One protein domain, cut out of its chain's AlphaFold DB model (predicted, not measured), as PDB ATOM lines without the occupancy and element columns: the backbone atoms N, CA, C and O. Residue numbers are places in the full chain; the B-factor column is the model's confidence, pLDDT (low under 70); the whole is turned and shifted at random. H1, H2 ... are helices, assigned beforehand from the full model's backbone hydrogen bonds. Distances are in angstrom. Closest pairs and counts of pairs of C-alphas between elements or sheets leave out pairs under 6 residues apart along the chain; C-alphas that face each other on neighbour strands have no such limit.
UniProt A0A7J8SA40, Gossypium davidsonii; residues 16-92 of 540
ATOM      1  N   PHE A  16     -36.102 -26.695   1.147       39.03
ATOM      2  CA  PHE A  16     -35.443 -25.403   1.250       39.03
ATOM      3  C   PHE A  16     -35.911 -24.537   0.082       39.03
ATOM      4  O   PHE A  16     -35.806 -24.906  -1.092       39.03
ATOM      5  N   LYS A  17     -36.486 -23.379   0.410       35.22
ATOM      6  CA  LYS A  17     -36.636 -22.302  -0.567       35.22
ATOM      7  C   LYS A  17     -35.262 -21.654  -0.675       35.22
ATOM      8  O   LYS A  17     -34.800 -21.102   0.320       35.22
ATOM      9  N   THR A  18     -34.631 -21.706  -1.845       35.59
ATOM     10  CA  THR A  18     -33.444 -20.894  -2.123       35.59
ATOM     11  C   THR A  18     -33.866 -19.441  -1.932       35.59
ATOM     12  O   THR A  18     -34.635 -18.902  -2.732       35.59
ATOM     13  N   ARG A  19     -33.485 -18.826  -0.808       37.53
ATOM     14  CA  ARG A  19     -33.646 -17.381  -0.647       37.53
ATOM     15  C   ARG A  19     -32.767 -16.773  -1.736       37.53
ATOM     16  O   ARG A  19     -31.593 -17.118  -1.799       37.53
ATOM     17  N   MET A  20     -33.334 -15.938  -2.616       40.22
ATOM     18  CA  MET A  20     -32.500 -15.092  -3.475       40.22
ATOM     19  C   MET A  20     -31.489 -14.416  -2.556       40.22
ATOM     20  O   MET A  20     -31.897 -13.855  -1.531       40.22
ATOM     21  N   VAL A  21     -30.201 -14.575  -2.865       50.91
ATOM     22  CA  VAL A  21     -29.129 -13.954  -2.090       50.91
ATOM     23  C   VAL A  21     -29.463 -12.470  -2.043       50.91
ATOM     24  O   VAL A  21     -29.649 -11.841  -3.079       50.91
ATOM     25  N   LYS A  22     -29.693 -11.939  -0.844       53.59
ATOM     26  CA  LYS A  22     -29.946 -10.510  -0.683       53.59
ATOM     27  C   LYS A  22     -28.587  -9.816  -0.590       53.59
ATOM     28  O   LYS A  22     -27.695 -10.386   0.041       53.59
ATOM     29  N   PRO A  23     -28.434  -8.599  -1.134       59.69
ATOM     30  CA  PRO A  23     -27.212  -7.825  -0.957       59.69
ATOM     31  C   PRO A  23     -26.874  -7.692   0.536       59.69
ATOM     32  O   PRO A  23     -27.747  -7.309   1.331       59.69
ATOM     33  N   SER A  24     -25.636  -8.022   0.916       58.12
ATOM     34  CA  SER A  24     -25.135  -7.855   2.286       58.12
ATOM     35  C   SER A  24     -25.056  -6.372   2.668       58.12
ATOM     36  O   SER A  24     -25.197  -5.490   1.815       58.12
ATOM     37  N   LEU A  25     -24.844  -6.074   3.954       61.00
ATOM     38  CA  LEU A  25     -24.673  -4.691   4.408       61.00
ATOM     39  C   LEU A  25     -23.478  -4.016   3.717       61.00
ATOM     40  O   LEU A  25     -23.608  -2.884   3.269       61.00
ATOM     41  N   ASP A  26     -22.373  -4.737   3.528       61.56
ATOM     42  CA  ASP A  26     -21.182  -4.211   2.850       61.56
ATOM     43  C   ASP A  26     -21.453  -3.860   1.385       61.56
ATOM     44  O   ASP A  26     -21.028  -2.811   0.910       61.56
ATOM     45  N   ILE A  27     -22.229  -4.692   0.682       67.56
ATOM     46  CA  ILE A  27     -22.622  -4.434  -0.709       67.56
ATOM     47  C   ILE A  27     -23.563  -3.231  -0.793       67.56
ATOM     48  O   ILE A  27     -23.447  -2.421  -1.710       67.56
ATOM     49  N   LYS A  28     -24.480  -3.080   0.170       73.56
ATOM     50  CA  LYS A  28     -25.332  -1.887   0.261       73.56
ATOM     51  C   LYS A  28     -24.500  -0.636   0.518       73.56
ATOM     52  O   LYS A  28     -24.713   0.363  -0.156       73.56
ATOM     53  N   ASN A  29     -23.547  -0.699   1.445       75.62
ATOM     54  CA  ASN A  29     -22.671   0.424   1.768       75.62
ATOM     55  C   ASN A  29     -21.823   0.830   0.557       75.62
ATOM     56  O   ASN A  29     -21.774   2.011   0.230       75.62
ATOM     57  N   ALA A  30     -21.237  -0.143  -0.152       74.56
ATOM     58  CA  ALA A  30     -20.521   0.102  -1.400       74.56
ATOM     59  C   ALA A  30     -21.444   0.694  -2.478       74.56
ATOM     60  O   ALA A  30     -21.075   1.642  -3.150       74.56
ATOM     61  N   PHE A  31     -22.675   0.207  -2.630       82.25
ATOM     62  CA  PHE A  31     -23.616   0.795  -3.587       82.25
ATOM     63  C   PHE A  31     -23.945   2.261  -3.254       82.25
ATOM     64  O   PHE A  31     -23.849   3.134  -4.116       82.25
ATOM     65  N   TYR A  32     -24.302   2.548  -2.000       87.69
ATOM     66  CA  TYR A  32     -24.721   3.889  -1.584       87.69
ATOM     67  C   TYR A  32     -23.568   4.895  -1.487       87.69
ATOM     68  O   TYR A  32     -23.825   6.093  -1.590       87.69
ATOM     69  N   SER A  33     -22.309   4.453  -1.360       86.00
ATOM     70  CA  SER A  33     -21.154   5.362  -1.432       86.00
ATOM     71  C   SER A  33     -20.955   5.947  -2.831       86.00
ATOM     72  O   SER A  33     -20.512   7.086  -2.967       86.00
ATOM     73  N   PHE A  34     -21.311   5.195  -3.879       86.88
ATOM     74  CA  PHE A  34     -21.225   5.670  -5.266       86.88
ATOM     75  C   PHE A  34     -22.554   6.210  -5.788       86.88
ATOM     76  O   PHE A  34     -22.540   7.055  -6.679       86.88
ATOM     77  N   SER A  35     -23.683   5.807  -5.198       89.06
ATOM     78  CA  SER A  35     -25.004   6.324  -5.538       89.06
ATOM     79  C   SER A  35     -25.865   6.667  -4.310       89.06
ATOM     80  O   SER A  35     -26.740   5.893  -3.901       89.06
ATOM     81  N   PRO A  36     -25.697   7.878  -3.748       84.19
ATOM     82  CA  PRO A  36     -26.565   8.378  -2.679       84.19
ATOM     83  C   PRO A  36     -28.039   8.489  -3.104       84.19
ATOM     84  O   PRO A  36     -28.940   8.369  -2.278       84.19
ATOM     85  N   SER A  37     -28.296   8.692  -4.401       84.56
ATOM     86  CA  SER A  37     -29.637   8.790  -4.991       84.56
ATOM     87  C   SER A  37     -30.348   7.437  -5.145       84.56
ATOM     88  O   SER A  37     -31.532   7.404  -5.481       84.56
ATOM     89  N   GLY A  38     -29.651   6.319  -4.914       87.12
ATOM     90  CA  GLY A  38     -30.194   4.968  -5.078       87.12
ATOM     91  C   GLY A  38     -30.187   4.446  -6.523       87.12
ATOM     92  O   GLY A  38     -30.810   3.416  -6.808       87.12
ATOM     93  N   VAL A  39     -29.504   5.152  -7.427       89.19
ATOM     94  CA  VAL A  39     -29.349   4.837  -8.852       89.19
ATOM     95  C   VAL A  39     -27.927   5.149  -9.332       89.19
ATOM     96  O   VAL A  39     -27.519   6.310  -9.344       89.19
ATOM     97  N   ILE A  40     -27.163   4.132  -9.729       89.19
ATOM     98  CA  ILE A  40     -25.829   4.299 -10.323       89.19
ATOM     99  C   ILE A  40     -25.990   4.755 -11.778       89.19
ATOM    100  O   ILE A  40     -26.689   4.105 -12.565       89.19
ATOM    101  N   THR A  41     -25.353   5.874 -12.129       91.75
ATOM    102  CA  THR A  41     -25.174   6.338 -13.513       91.75
ATOM    103  C   THR A  41     -23.928   5.714 -14.154       91.75
ATOM    104  O   THR A  41     -23.159   5.025 -13.489       91.75
ATOM    105  N   VAL A  42     -23.711   5.939 -15.454       91.31
ATOM    106  CA  VAL A  42     -22.489   5.475 -16.142       91.31
ATOM    107  C   VAL A  42     -21.240   6.099 -15.514       91.31
ATOM    108  O   VAL A  42     -20.251   5.406 -15.305       91.31
ATOM    109  N   ASP A  43     -21.305   7.383 -15.154       92.75
ATOM    110  CA  ASP A  43     -20.180   8.088 -14.533       92.75
ATOM    111  C   ASP A  43     -19.932   7.594 -13.094       92.75
ATOM    112  O   ASP A  43     -18.784   7.425 -12.683       92.75
ATOM    113  N   ASP A  44     -20.992   7.262 -12.343       93.44
ATOM    114  CA  ASP A  44     -20.856   6.624 -11.023       93.44
ATOM    115  C   ASP A  44     -20.256   5.220 -11.124       93.44
ATOM    116  O   ASP A  44     -19.455   4.828 -10.276       93.44
ATOM    117  N   LEU A  45     -20.627   4.465 -12.163       90.31
ATOM    118  CA  LEU A  45     -20.080   3.138 -12.417       90.31
ATOM    119  C   LEU A  45     -18.599   3.224 -12.792       90.31
ATOM    120  O   LEU A  45     -17.803   2.473 -12.243       90.31
ATOM    121  N   LEU A  46     -18.213   4.160 -13.660       91.88
ATOM    122  CA  LEU A  46     -16.808   4.402 -13.992       91.88
ATOM    123  C   LEU A  46     -15.993   4.739 -12.737       91.88
ATOM    124  O   LEU A  46     -14.938   4.153 -12.496       91.88
ATOM    125  N   ARG A  47     -16.520   5.631 -11.894       91.62
ATOM    126  CA  ARG A  47     -15.907   5.986 -10.613       91.62
ATOM    127  C   ARG A  47     -15.777   4.775  -9.689       91.62
ATOM    128  O   ARG A  47     -14.720   4.574  -9.105       91.62
ATOM    129  N   PHE A  48     -16.799   3.923  -9.616       86.56
ATOM    130  CA  PHE A  48     -16.734   2.656  -8.887       86.56
ATOM    131  C   PHE A  48     -15.632   1.723  -9.424       86.56
ATOM    132  O   PHE A  48     -14.872   1.162  -8.635       86.56
ATOM    133  N   LEU A  49     -15.498   1.578 -10.748       83.19
ATOM    134  CA  LEU A  49     -14.454   0.746 -11.361       83.19
ATOM    135  C   LEU A  49     -13.048   1.258 -11.017       83.19
ATOM    136  O   LEU A  49     -12.164   0.472 -10.677       83.19
ATOM    137  N   ILE A  50     -12.841   2.574 -11.052       81.00
ATOM    138  CA  ILE A  50     -11.536   3.187 -10.784       81.00
ATOM    139  C   ILE A  50     -11.214   3.174  -9.285       81.00
ATOM    140  O   ILE A  50     -10.161   2.676  -8.887       81.00
ATOM    141  N   GLU A  51     -12.107   3.719  -8.459       79.44
ATOM    142  CA  GLU A  51     -11.851   3.984  -7.039       79.44
ATOM    143  C   GLU A  51     -12.045   2.743  -6.164       79.44
ATOM    144  O   GLU A  51     -11.282   2.540  -5.224       79.44
ATOM    145  N   HIS A  52     -13.047   1.906  -6.462       73.69
ATOM    146  CA  HIS A  52     -13.410   0.759  -5.620       73.69
ATOM    147  C   HIS A  52     -12.935  -0.591  -6.154       73.69
ATOM    148  O   HIS A  52     -12.754  -1.509  -5.360       73.69
ATOM    149  N   GLN A  53     -12.793  -0.737  -7.477       69.31
ATOM    150  CA  GLN A  53     -12.283  -1.961  -8.115       69.31
ATOM    151  C   GLN A  53     -10.818  -1.835  -8.557       69.31
ATOM    152  O   GLN A  53     -10.236  -2.798  -9.060       69.31
ATOM    153  N   GLY A  54     -10.215  -0.648  -8.419       66.62
ATOM    154  CA  GLY A  54      -8.813  -0.430  -8.760       66.62
ATOM    155  C   GLY A  54      -8.488  -0.453 -10.248       66.62
ATOM    156  O   GLY A  54      -7.315  -0.557 -10.621       66.62
ATOM    157  N   GLN A  55      -9.490  -0.394 -11.119       74.50
ATOM    158  CA  GLN A  55      -9.312  -0.437 -12.564       74.50
ATOM    159  C   GLN A  55      -8.890   0.948 -13.065       74.50
ATOM    160  O   GLN A  55      -9.667   1.673 -13.675       74.50
ATOM    161  N   LYS A  56      -7.638   1.337 -12.794       76.06
ATOM    162  CA  LYS A  56      -7.108   2.688 -13.078       76.06
ATOM    163  C   LYS A  56      -7.213   3.117 -14.547       76.06
ATOM    164  O   LYS A  56      -7.252   4.309 -14.817       76.06
ATOM    165  N   ASN A  57      -7.258   2.151 -15.465       79.38
ATOM    166  CA  ASN A  57      -7.368   2.381 -16.907       79.38
ATOM    167  C   ASN A  57      -8.800   2.186 -17.439       79.38
ATOM    168  O   ASN A  57      -8.973   2.165 -18.653       79.38
ATOM    169  N   ALA A  58      -9.796   1.983 -16.567       83.06
ATOM    170  CA  ALA A  58     -11.181   1.831 -16.997       83.06
ATOM    171  C   ALA A  58     -11.636   3.085 -17.746       83.06
ATOM    172  O   ALA A  58     -11.418   4.214 -17.297       83.06
ATOM    173  N   THR A  59     -12.266   2.870 -18.893       89.44
ATOM    174  CA  THR A  59     -12.779   3.928 -19.758       89.44
ATOM    175  C   THR A  59     -14.287   4.084 -19.601       89.44
ATOM    176  O   THR A  59     -14.985   3.223 -19.053       89.44
ATOM    177  N   LYS A  60     -14.822   5.204 -20.096       90.25
ATOM    178  CA  LYS A  60     -16.272   5.428 -20.105       90.25
ATOM    179  C   LYS A  60     -16.980   4.403 -20.991       90.25
ATOM    180  O   LYS A  60     -18.095   4.000 -20.676       90.25
ATOM    181  N   GLU A  61     -16.316   3.945 -22.043       89.38
ATOM    182  CA  GLU A  61     -16.760   2.884 -22.937       89.38
ATOM    183  C   GLU A  61     -16.885   1.547 -22.190       89.38
ATOM    184  O   GLU A  61     -17.928   0.903 -22.286       89.38
ATOM    185  N   ASP A  62     -15.896   1.173 -21.369       85.19
ATOM    186  CA  ASP A  62     -15.955  -0.043 -20.538       85.19
ATOM    187  C   ASP A  62     -17.148  -0.004 -19.571       85.19
ATOM    188  O   ASP A  62     -17.936  -0.951 -19.475       85.19
ATOM    189  N   ALA A  63     -17.325   1.134 -18.890       88.69
ATOM    190  CA  ALA A  63     -18.463   1.353 -18.005       88.69
ATOM    191  C   ALA A  63     -19.792   1.302 -18.775       88.69
ATOM    192  O   ALA A  63     -20.758   0.722 -18.285       88.69
ATOM    193  N   GLN A  64     -19.849   1.856 -19.990       88.56
ATOM    194  CA  GLN A  64     -21.039   1.857 -20.840       88.56
ATOM    195  C   GLN A  64     -21.433   0.438 -21.277       88.56
ATOM    196  O   GLN A  64     -22.611   0.092 -21.198       88.56
ATOM    197  N   VAL A  65     -20.467  -0.409 -21.648       85.94
ATOM    198  CA  VAL A  65     -20.706  -1.820 -22.001       85.94
ATOM    199  C   VAL A  65     -21.336  -2.575 -20.830       85.94
ATOM    200  O   VAL A  65     -22.365  -3.241 -20.994       85.94
ATOM    201  N   ILE A  66     -20.769  -2.431 -19.629       84.31
ATOM    202  CA  ILE A  66     -21.333  -3.028 -18.410       84.31
ATOM    203  C   ILE A  66     -22.732  -2.459 -18.159       84.31
ATOM    204  O   ILE A  66     -23.686  -3.205 -17.938       84.31
ATOM    205  N   PHE A  67     -22.889  -1.142 -18.246       86.62
ATOM    206  CA  PHE A  67     -24.152  -0.466 -17.989       86.62
ATOM    207  C   PHE A  67     -25.278  -0.935 -18.915       86.62
ATOM    208  O   PHE A  67     -26.389  -1.199 -18.452       86.62
ATOM    209  N   ASP A  68     -25.001  -1.092 -20.207       83.62
ATOM    210  CA  ASP A  68     -25.985  -1.539 -21.193       83.62
ATOM    211  C   ASP A  68     -26.335  -3.018 -21.037       83.62
ATOM    212  O   ASP A  68     -27.514  -3.377 -21.105       83.62
ATOM    213  N   SER A  69     -25.362  -3.868 -20.701       80.44
ATOM    214  CA  SER A  69     -25.623  -5.283 -20.409       80.44
ATOM    215  C   SER A  69     -26.595  -5.482 -19.230       80.44
ATOM    216  O   SER A  69     -27.428  -6.389 -19.243       80.44
ATOM    217  N   LEU A  70     -26.555  -4.586 -18.236       75.06
ATOM    218  CA  LEU A  70     -27.393  -4.652 -17.037       75.06
ATOM    219  C   LEU A  70     -28.792  -4.057 -17.251       75.06
ATOM    220  O   LEU A  70     -29.720  -4.419 -16.523       75.06
ATOM    221  N   LYS A  71     -28.988  -3.199 -18.264       67.88
ATOM    222  CA  LYS A  71     -30.316  -2.667 -18.631       67.88
ATOM    223  C   LYS A  71     -31.263  -3.760 -19.113       67.88
ATOM    224  O   LYS A  71     -32.449  -3.723 -18.792       67.88
ATOM    225  N   HIS A  72     -30.755  -4.743 -19.856       59.34
ATOM    226  CA  HIS A  72     -31.572  -5.821 -20.421       59.34
ATOM    227  C   HIS A  72     -32.152  -6.774 -19.364       59.34
ATOM    228  O   HIS A  72     -33.107  -7.497 -19.647       59.34
ATOM    229  N   LEU A  73     -31.624  -6.753 -18.137       58.62
ATOM    230  CA  LEU A  73     -32.074  -7.617 -17.043       58.62
ATOM    231  C   LEU A  73     -33.317  -7.082 -16.311       58.62
ATOM    232  O   LEU A  73     -33.948  -7.839 -15.572       58.62
ATOM    233  N   ASN A  74     -33.703  -5.820 -16.536       52.47
ATOM    234  CA  ASN A  74     -34.849  -5.186 -15.886       52.47
ATOM    235  C   ASN A  74     -35.870  -4.693 -16.922       52.47
ATOM    236  O   ASN A  74     -35.694  -3.658 -17.556       52.47
ATOM    237  N   ILE A  75     -37.001  -5.395 -17.014       48.75
ATOM    238  CA  ILE A  75     -38.107  -5.136 -17.958       48.75
ATOM    239  C   ILE A  75     -38.756  -3.735 -17.761       48.75
ATOM    240  O   ILE A  75     -39.504  -3.286 -18.626       48.75
ATOM    241  N   PHE A  76     -38.454  -2.989 -16.682       46.94
ATOM    242  CA  PHE A  76     -39.191  -1.759 -16.324       46.94
ATOM    243  C   PHE A  76     -38.392  -0.526 -15.846       46.94
ATOM    244  O   PHE A  76     -39.017   0.428 -15.386       46.94
ATOM    245  N   GLN A  77     -37.058  -0.446 -15.953       52.75
ATOM    246  CA  GLN A  77     -36.323   0.725 -15.422       52.75
ATOM    247  C   GLN A  77     -35.391   1.373 -16.454       52.75
ATOM    248  O   GLN A  77     -34.349   0.841 -16.813       52.75
ATOM    249  N   ARG A  78     -35.788   2.559 -16.942       54.03
ATOM    250  CA  ARG A  78     -35.151   3.282 -18.063       54.03
ATOM    251  C   ARG A  78     -34.072   4.307 -17.668       54.03
ATOM    252  O   ARG A  78     -33.631   5.046 -18.542       54.03
ATOM    253  N   ARG A  79     -33.645   4.416 -16.402       64.31
ATOM    254  CA  ARG A  79     -32.718   5.493 -15.977       64.31
ATOM    255  C   ARG A  79     -31.672   5.094 -14.925       64.31
ATOM    256  O   ARG A  79     -31.456   5.858 -14.001       64.31
ATOM    257  N   GLY A  80     -31.001   3.949 -15.074       74.69
ATOM    258  CA  GLY A  80     -29.780   3.625 -14.311       74.69
ATOM    259  C   GLY A  80     -29.771   2.264 -13.617       74.69
ATOM    260  O   GLY A  80     -30.726   1.495 -13.723       74.69
ATOM    261  N   ILE A  81     -28.662   1.950 -12.939       85.38
ATOM    262  CA  ILE A  81     -28.447   0.669 -12.252       85.38
ATOM    263  C   ILE A  81     -28.883   0.809 -10.790       85.38
ATOM    264  O   ILE A  81     -28.287   1.550 -10.011       85.38
ATOM    265  N   HIS A  82     -29.916   0.071 -10.393       87.44
ATOM    266  CA  HIS A  82     -30.348  -0.017  -8.995       87.44
ATOM    267  C   HIS A  82     -29.589  -1.114  -8.236       87.44
ATOM    268  O   HIS A  82     -28.977  -1.989  -8.851       87.44
ATOM    269  N   LEU A  83     -29.691  -1.117  -6.902       81.81
ATOM    270  CA  LEU A  83     -28.967  -2.030  -6.003       81.81
ATOM    271  C   LEU A  83     -29.011  -3.504  -6.436       81.81
ATOM    272  O   LEU A  83     -27.999  -4.189  -6.363       81.81
ATOM    273  N   GLU A  84     -30.157  -3.997  -6.903       78.06
ATOM    274  CA  GLU A  84     -30.296  -5.389  -7.353       78.06
ATOM    275  C   GLU A  84     -29.494  -5.675  -8.635       78.06
ATOM    276  O   GLU A  84     -28.845  -6.711  -8.743       78.06
ATOM    277  N   ALA A  85     -29.495  -4.751  -9.599       79.44
ATOM    278  CA  ALA A  85     -28.712  -4.890 -10.826       79.44
ATOM    279  C   ALA A  85     -27.207  -4.732 -10.552       79.44
ATOM    280  O   ALA A  85     -26.404  -5.472 -11.111       79.44
ATOM    281  N   PHE A  86     -26.834  -3.836  -9.635       80.75
ATOM    282  CA  PHE A  86     -25.455  -3.695  -9.164       80.75
ATOM    283  C   PHE A  86     -24.975  -4.952  -8.433       80.75
ATOM    284  O   PHE A  86     -23.890  -5.455  -8.703       80.75
ATOM    285  N   PHE A  87     -25.805  -5.519  -7.556       72.56
ATOM    286  CA  PHE A  87     -25.491  -6.779  -6.899       72.56
ATOM    287  C   PHE A  87     -25.317  -7.909  -7.921       72.56
ATOM    288  O   PHE A  87     -24.334  -8.634  -7.859       72.56
ATOM    289  N   ARG A  88     -26.199  -8.006  -8.923       69.38
ATOM    290  CA  ARG A  88     -26.063  -8.984 -10.016       69.38
ATOM    291  C   ARG A  88     -24.797  -8.808 -10.844       69.38
ATOM    292  O   ARG A  88     -24.214  -9.801 -11.258       69.38
ATOM    293  N   TYR A  89     -24.378  -7.569 -11.070       74.56
ATOM    294  CA  TYR A  89     -23.091  -7.278 -11.685       74.56
ATOM    295  C   TYR A  89     -21.936  -7.820 -10.839       74.56
ATOM    296  O   TYR A  89     -21.102  -8.552 -11.360       74.56
ATOM    297  N   LEU A  90     -21.936  -7.552  -9.527       67.12
ATOM    298  CA  LEU A  90     -20.878  -8.018  -8.628       67.12
ATOM    299  C   LEU A  90     -20.756  -9.541  -8.568       67.12
ATOM    300  O   LEU A  90     -19.666 -10.032  -8.303       67.12
ATOM    301  N   ILE A  91     -21.849 -10.279  -8.773       58.88
ATOM    302  CA  ILE A  91     -21.856 -11.751  -8.772       58.88
ATOM    303  C   ILE A  91     -21.733 -12.354 -10.180       58.88
ATOM    304  O   ILE A  91     -21.731 -13.576 -10.310       58.88
ATOM    305  N   GLY A  92     -21.729 -11.515 -11.217       57.34
ATOM    306  CA  GLY A  92     -21.849 -11.922 -12.610       57.34
ATOM    307  C   GLY A  92     -20.511 -11.982 -13.339       57.34
ATOM    308  O   GLY A  92     -19.507 -11.427 -12.898       57.34
TER     309      GLY A  92
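This is residues 16 to 92 of the 540 residues of a protein of Gossypium davidsonii (UniProt A0A7J8SA40). Four short helices make a small body in which H1, H2, H3 and H4 follow one another round a ring, neighbours standing at steep or nearly right angles, with H1 across the ring from H3 and H2 across from H4. An arm at the beginning, residues 16 to 20, sticks out from this body and makes much of the length; the link after H3 loops out past that helix and folds back to H4. The printed part has 77 residues with four named helices, in the order H1, H2, H3, H4, and no named strand; its class is all helix. The whole is compact, with a radius of gyration of the C-alphas of 12.6 A, and its outline is elongated, spanning 43 by 27 by 23 A.

Start at C-alpha 16, at (-35.443, -25.403, 1.250), and go along the arm to C-alpha 25 at (-24.673, -4.691, 4.408), where H1 begins; it takes residues 25 to 34 and is 14.6 A long from first to last C-alpha. Next comes H2, residues 42 to 52, 14.7 A long. Find C-alpha 60 at (-16.272, 5.428, -20.105); from there H3, the longest helix, runs through residues 60 to 71 over 16.3 A. Last is H4, residues 83 to 90, 10.4 A long, ending at C-alpha 90 at (-20.878, -8.018, -8.628).

Look first at H1 and H2, which touch at a steep tilt of 59 degrees, opposite ways; their closest C-alphas are those of Phe 34 and Asp 44, 5.8 A apart. H2 and H3 touch with 12 pairs of C-alphas within 8 A, the closest being Leu 46 and Ala 63 at 5.3 A. Their tilt of 69 degrees is only just steep, and they run opposite ways. H3 and H4 are close but not clearly touching, with the C-alphas of Leu 70 and Ala 85 the closest at 6.4 A. H4 touches H1, about perpendicular at 81 degrees, with the C-alphas of Phe 31 and Leu 83 the closest at 6.5 A. H1 and H3 are apart, as are H2 and H4. In H2, H3 and H4 every O i to N i+4 pair is within hydrogen-bond range; in H1 it is 5 of 6.

The two C-alphas farthest apart are those of Phe 16 and Asn 57, at 43.5 A. The printed part has no cut. The link from H3 to H4 is long, with 11 residues; the other two are short, with 7 residues each. The mean pLDDT of the printed part is 73.8; look for values under 70 at residues 16 to 27, 53 to 54, 71 to 79, 88 and 90 to 92.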